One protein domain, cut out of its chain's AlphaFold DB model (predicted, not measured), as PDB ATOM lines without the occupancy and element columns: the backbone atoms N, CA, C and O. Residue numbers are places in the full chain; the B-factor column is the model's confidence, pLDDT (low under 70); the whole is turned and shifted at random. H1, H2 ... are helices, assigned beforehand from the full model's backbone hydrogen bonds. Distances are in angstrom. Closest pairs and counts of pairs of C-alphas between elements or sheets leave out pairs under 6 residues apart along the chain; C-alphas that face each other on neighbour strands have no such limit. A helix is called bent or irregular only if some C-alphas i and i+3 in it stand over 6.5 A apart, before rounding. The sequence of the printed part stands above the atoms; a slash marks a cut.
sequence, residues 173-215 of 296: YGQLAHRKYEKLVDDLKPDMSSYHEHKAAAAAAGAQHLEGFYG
ATOM      1  N   TYR A 173      15.700  -8.253 -37.531       86.06
ATOM      2  CA  TYR A 173      16.865  -8.343 -36.648       86.06
ATOM      3  C   TYR A 173      17.340  -9.790 -36.464       86.06
ATOM      4  O   TYR A 173      18.550  -9.997 -36.342       86.06
ATOM      5  N   GLY A 174      16.436 -10.777 -36.503       88.75
ATOM      6  CA  GLY A 174      16.780 -12.199 -36.419       88.75
ATOM      7  C   GLY A 174      17.648 -12.650 -37.593       88.75
ATOM      8  O   GLY A 174      18.740 -13.186 -37.397       88.75
ATOM      9  N   GLN A 175      17.239 -12.321 -38.820       83.19
ATOM     10  CA  GLN A 175      18.031 -12.610 -40.024       83.19
ATOM     11  C   GLN A 175      19.400 -11.910 -40.009       83.19
ATOM     12  O   GLN A 175      20.408 -12.489 -40.415       83.19
ATOM     13  N   LEU A 176      19.475 -10.665 -39.519       83.75
ATOM     14  CA  LEU A 176      20.754  -9.961 -39.376       83.75
ATOM     15  C   LEU A 176      21.673 -10.652 -38.359       83.75
ATOM     16  O   LEU A 176      22.874 -10.773 -38.613       83.75
ATOM     17  N   ALA A 177      21.124 -11.078 -37.219       89.69
ATOM     18  CA  ALA A 177      21.867 -11.789 -36.186       89.69
ATOM     19  C   ALA A 177      22.416 -13.120 -36.716       89.69
ATOM     20  O   ALA A 177      23.601 -13.389 -36.529       89.69
ATOM     21  N   HIS A 178      21.609 -13.875 -37.467       87.69
ATOM     22  CA  HIS A 178      22.032 -15.112 -38.126       87.69
ATOM     23  C   HIS A 178      23.199 -14.884 -39.092       87.69
ATOM     24  O   HIS A 178      24.259 -15.481 -38.951       87.69
ATOM     25  N   ARG A 179      23.072 -13.922 -40.015       84.88
ATOM     26  CA  ARG A 179      24.143 -13.599 -40.979       84.88
ATOM     27  C   ARG A 179      25.412 -13.085 -40.306       84.88
ATOM     28  O   ARG A 179      26.505 -13.204 -40.857       84.88
ATOM     29  N   LYS A 180      25.277 -12.421 -39.155       89.81
ATOM     30  CA  LYS A 180      26.425 -12.025 -38.334       89.81
ATOM     31  C   LYS A 180      27.077 -13.265 -37.720       89.81
ATOM     32  O   LYS A 180      28.296 -13.351 -37.758       89.81
ATOM     33  N   TYR A 181      26.280 -14.180 -37.174       91.31
ATOM     34  CA  TYR A 181      26.749 -15.425 -36.575       91.31
ATOM     35  C   TYR A 181      27.502 -16.289 -37.589       91.31
ATOM     36  O   TYR A 181      28.655 -16.605 -37.331       91.31
ATOM     37  N   GLU A 182      26.936 -16.552 -38.770       90.44
ATOM     38  CA  GLU A 182      27.609 -17.319 -39.835       90.44
ATOM     39  C   GLU A 182      28.983 -16.736 -40.183       90.44
ATOM     40  O   GLU A 182      29.970 -17.454 -40.241       90.44
ATOM     41  N   LYS A 183      29.084 -15.407 -40.321       88.50
ATOM     42  CA  LYS A 183      30.374 -14.748 -40.575       88.50
ATOM     43  C   LYS A 183      31.368 -14.918 -39.432       88.50
ATOM     44  O   LYS A 183      32.558 -15.038 -39.684       88.50
ATOM     45  N   LEU A 184      30.900 -14.858 -38.186       91.94
ATOM     46  CA  LEU A 184      31.765 -15.077 -37.029       91.94
ATOM     47  C   LEU A 184      32.233 -16.533 -36.956       91.94
ATOM     48  O   LEU A 184      33.369 -16.759 -36.565       91.94
ATOM     49  N   VAL A 185      31.387 -17.487 -37.353       91.75
ATOM     50  CA  VAL A 185      31.746 -18.907 -37.463       91.75
ATOM     51  C   VAL A 185      32.766 -19.124 -38.584       91.75
ATOM     52  O   VAL A 185      33.748 -19.817 -38.359       91.75
ATOM     53  N   ASP A 186      32.597 -18.477 -39.741       89.69
ATOM     54  CA  ASP A 186      33.567 -18.523 -40.847       89.69
ATOM     55  C   ASP A 186      34.936 -17.935 -40.448       89.69
ATOM     56  O   ASP A 186      35.986 -18.441 -40.852       89.69
ATOM     57  N   ASP A 187      34.934 -16.844 -39.675       88.56
ATOM     58  CA  ASP A 187      36.152 -16.171 -39.207       88.56
ATOM     59  C   ASP A 187      36.838 -16.940 -38.052       88.56
ATOM     60  O   ASP A 187      38.036 -16.752 -37.807       88.56
ATOM     61  N   LEU A 188      36.099 -17.799 -37.336       89.12
ATOM     62  CA  LEU A 188      36.587 -18.557 -36.187       89.12
ATOM     63  C   LEU A 188      37.508 -19.694 -36.643       89.12
ATOM     64  O   LEU A 188      37.089 -20.654 -37.282       89.12
ATOM     65  N   LYS A 189      38.780 -19.620 -36.245       89.38
ATOM     66  CA  LYS A 189      39.761 -20.685 -36.477       89.38
ATOM     67  C   LYS A 189      39.949 -21.498 -35.194       89.38
ATOM     68  O   LYS A 189      40.571 -20.976 -34.264       89.38
ATOM     69  N   PRO A 190      39.421 -22.733 -35.111       90.56
ATOM     70  CA  PRO A 190      39.600 -23.569 -33.933       90.56
ATOM     71  C   PRO A 190      41.052 -24.035 -33.821       90.56
ATOM     72  O   PRO A 190      41.699 -24.363 -34.818       90.56
ATOM     73  N   ASP A 191      41.558 -24.070 -32.593       90.38
ATOM     74  CA  ASP A 191      42.863 -24.643 -32.301       90.38
ATOM     75  C   ASP A 191      42.723 -26.156 -32.089       90.38
ATOM     76  O   ASP A 191      42.186 -26.621 -31.083       90.38
ATOM     77  N   MET A 192      43.162 -26.927 -33.081       92.25
ATOM     78  CA  MET A 192      42.991 -28.379 -33.069       92.25
ATOM     79  C   MET A 192      43.918 -29.068 -32.061       92.25
ATOM     80  O   MET A 192      43.540 -30.111 -31.534       92.25
ATOM     81  N   SER A 193      45.102 -28.520 -31.758       91.94
ATOM     82  CA  SER A 193      46.029 -29.161 -30.811       91.94
ATOM     83  C   SER A 193      45.480 -29.149 -29.392       91.94
ATOM     84  O   SER A 193      45.381 -30.214 -28.786       91.94
ATOM     85  N   SER A 194      45.023 -27.992 -28.900       89.38
ATOM     86  CA  SER A 194      44.399 -27.908 -27.572       89.38
ATOM     87  C   SER A 194      43.141 -28.772 -27.486       89.38
ATOM     88  O   SER A 194      42.936 -29.470 -26.494       89.38
ATOM     89  N   TYR A 195      42.336 -28.836 -28.551       91.44
ATOM     90  CA  TYR A 195      41.204 -29.763 -28.620       91.44
ATOM     91  C   TYR A 195      41.633 -31.233 -28.465       91.44
ATOM     92  O   TYR A 195      41.038 -31.973 -27.679       91.44
ATOM     93  N   HIS A 196      42.668 -31.672 -29.190       94.38
ATOM     94  CA  HIS A 196      43.179 -33.042 -29.094       94.38
ATOM     95  C   HIS A 196      43.787 -33.352 -27.723       94.38
ATOM     96  O   HIS A 196      43.579 -34.454 -27.219       94.38
ATOM     97  N   GLU A 197      44.479 -32.398 -27.103       91.12
ATOM     98  CA  GLU A 197      45.017 -32.524 -25.744       91.12
ATOM     99  C   GLU A 197      43.899 -32.700 -24.714       91.12
ATOM    100  O   GLU A 197      43.929 -33.651 -23.933       91.12
ATOM    101  N   HIS A 198      42.866 -31.853 -24.756       88.25
ATOM    102  CA  HIS A 198      41.702 -31.978 -23.876       88.25
ATOM    103  C   HIS A 198      40.948 -33.293 -24.107       88.25
ATOM    104  O   HIS A 198      40.553 -33.954 -23.145       88.25
ATOM    105  N   LYS A 199      40.817 -33.726 -25.366       91.75
ATOM    106  CA  LYS A 199      40.214 -35.017 -25.712       91.75
ATOM    107  C   LYS A 199      41.030 -36.198 -25.179       91.75
ATOM    108  O   LYS A 199      40.459 -37.152 -24.656       91.75
ATOM    109  N   ALA A 200      42.355 -36.156 -25.315       92.00
ATOM    110  CA  ALA A 200      43.243 -37.202 -24.817       92.00
ATOM    111  C   ALA A 200      43.240 -37.255 -23.282       92.00
ATOM    112  O   ALA A 200      43.201 -38.344 -22.715       92.00
ATOM    113  N   ALA A 201      43.212 -36.098 -22.614       88.38
ATOM    114  CA  ALA A 201      43.094 -36.006 -21.162       88.38
ATOM    115  C   ALA A 201      41.764 -36.591 -20.658       88.38
ATOM    116  O   ALA A 201      41.765 -37.380 -19.716       88.38
ATOM    117  N   ALA A 202      40.646 -36.280 -21.324       86.94
ATOM    118  CA  ALA A 202      39.342 -36.861 -21.006       86.94
ATOM    119  C   ALA A 202      39.317 -38.383 -21.231       86.94
ATOM    120  O   ALA A 202      38.826 -39.125 -20.384       86.94
ATOM    121  N   ALA A 203      39.919 -38.866 -22.324       88.62
ATOM    122  CA  ALA A 203      40.057 -40.298 -22.590       88.62
ATOM    123  C   ALA A 203      40.917 -41.016 -21.533       88.62
ATOM    124  O   ALA A 203      40.599 -42.139 -21.146       88.62
ATOM    125  N   ALA A 204      41.982 -40.369 -21.048       88.94
ATOM    126  CA  ALA A 204      42.846 -40.903 -19.997       88.94
ATOM    127  C   ALA A 204      42.169 -40.916 -18.616       88.94
ATOM    128  O   ALA A 204      42.423 -41.820 -17.823       88.94
ATOM    129  N   ALA A 205      41.299 -39.942 -18.333       85.50
ATOM    130  CA  ALA A 205      40.556 -39.854 -17.077       85.50
ATOM    131  C   ALA A 205      39.460 -40.934 -16.944       85.50
ATOM    132  O   ALA A 205      39.017 -41.230 -15.837       85.50
ATOM    133  N   GLY A 206      39.057 -41.561 -18.053       86.25
ATOM    134  CA  GLY A 206      38.166 -42.720 -18.082       86.25
ATOM    135  C   GLY A 206      37.013 -42.563 -19.071       86.25
ATOM    136  O   GLY A 206      36.750 -41.482 -19.592       86.25
ATOM    137  N   ALA A 207      36.288 -43.657 -19.319       82.25
ATOM    138  CA  ALA A 207      35.182 -43.672 -20.283       82.25
ATOM    139  C   ALA A 207      34.068 -42.661 -19.944       82.25
ATOM    140  O   ALA A 207      33.497 -42.067 -20.851       82.25
ATOM    141  N   GLN A 208      33.819 -42.419 -18.652       78.38
ATOM    142  CA  GLN A 208      32.820 -41.456 -18.172       78.38
ATOM    143  C   GLN A 208      33.199 -40.007 -18.513       78.38
ATOM    144  O   GLN A 208      32.380 -39.272 -19.050       78.38
ATOM    145  N   HIS A 209      34.461 -39.622 -18.303       80.06
ATOM    146  CA  HIS A 209      34.952 -38.291 -18.671       80.06
ATOM    147  C   HIS A 209      35.034 -38.088 -20.185       80.06
ATOM    148  O   HIS A 209      34.843 -36.977 -20.677       80.06
ATOM    149  N   LEU A 210      35.288 -39.152 -20.952       82.62
ATOM    150  CA  LEU A 210      35.215 -39.091 -22.410       82.62
ATOM    151  C   LEU A 210      33.774 -38.895 -22.905       82.62
ATOM    152  O   LEU A 210      33.556 -38.136 -23.844       82.62
ATOM    153  N   GLU A 211      32.791 -39.540 -22.276       83.31
ATOM    154  CA  GLU A 211      31.368 -39.310 -22.553       83.31
ATOM    155  C   GLU A 211      30.952 -37.880 -22.162       83.31
ATOM    156  O   GLU A 211      30.317 -37.182 -22.953       83.31
ATOM    157  N   GLY A 212      31.428 -37.391 -21.013       83.50
ATOM    158  CA  GLY A 212      31.276 -36.000 -20.577       83.50
ATOM    159  C   GLY A 212      31.910 -34.976 -21.529       83.50
ATOM    160  O   GLY A 212      31.332 -33.913 -21.747       83.50
ATOM    161  N   PHE A 213      33.041 -35.304 -22.164       84.38
ATOM    162  CA  PHE A 213      33.693 -34.457 -23.174       84.38
ATOM    163  C   PHE A 213      32.825 -34.240 -24.419       84.38
ATOM    164  O   PHE A 213      32.845 -33.158 -25.005       84.38
ATOM    165  N   TYR A 214      32.066 -35.259 -24.829       85.69
ATOM    166  CA  TYR A 214      31.120 -35.148 -25.941       85.69
ATOM    167  C   TYR A 214      29.766 -34.571 -25.530       85.69
ATOM    168  O   TYR A 214      29.076 -34.051 -26.401       85.69
ATOM    169  N   GLY A 215      29.450 -34.610 -24.232       77.12
ATOM    170  CA  GLY A 215      28.416 -33.828 -23.560       77.12
ATOM    171  C   GLY A 215      26.989 -34.051 -24.066       77.12
ATOM    172  O   GLY A 215      26.615 -33.597 -25.143       77.12
TER     173      GLY A 215
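Overview. This is residues 173 to 215 of the 296 residues of the protein "Pre-mRNA-splicing factor SYF2" of Jimgerdemannia flammicorona (UniProt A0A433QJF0). What shape do these atoms make? They make a wide, open V of helices: H1 is one arm and stands free, a thin link of residues 188 to 191 forms the bottom, and H2 is the other arm, with the short helix H3 folding back along it as a helical hairpin. What is it built of, and how spread out is it? The printed part has 43 residues with three named helices, in the order H1, H2, H3, and no named strand; its class is all helix. The whole is extended, with a radius of gyration of the C-alphas of 15.7 A and spans of 44 by 20 by 7 A.

Along the chain. Where is the longest helix? H1 has 15 residues, 173 to 187, and is 21.0 A long from its first C-alpha at (16.865, -8.343, -36.648) to its last at (36.152, -16.171, -39.207). Where are the other two? H2 is residues 192 to 205, 19.8 A from first to last C-alpha, and begins with C-alpha 192 at (42.991, -28.379, -33.069). H3 is residues 207 to 214, 11.0 A long, and ends with C-alpha 214 at (31.120, -35.148, -25.941).

Arrangement. What does H1 touch? H1 touches no helix: it is apart from H2 and apart from H3. How do H2 and H3 stand to each other? They touch, with 7 pairs of C-alphas within 8 A, and H2 does so with residues 199 to 203 alone. Their closest C-alphas are those of Ala 202 and Leu 210, 4.9 A apart. H2 and H3 form a helical hairpin: they run opposite ways at a shallow tilt of 28 degrees. What do the backbone N and O atoms show? In H1, H2 and H3 every O i to N i+4 pair is within hydrogen-bond range, and no helix is bent.

Size, cuts and confidence. How far does the printed part reach? The two C-alphas farthest apart are those of Tyr 173 and Ala 204, 44.9 A. The first and last printed C-alphas, those of Tyr 173 and Gly 215, are 30.9 A apart. Which residues stand free? Residues 173 to 197 do, of which 173 to 187 belong to H1 and 192 to 197 to H2. Is there a cut or a long link? The printed part has no cut, and the links H1 to H2, with 4 residues, and H2 to H3, with 1 residue, are tight. How confident is the model? The mean pLDDT of the printed part is 87.7, and no printed residue is under 70.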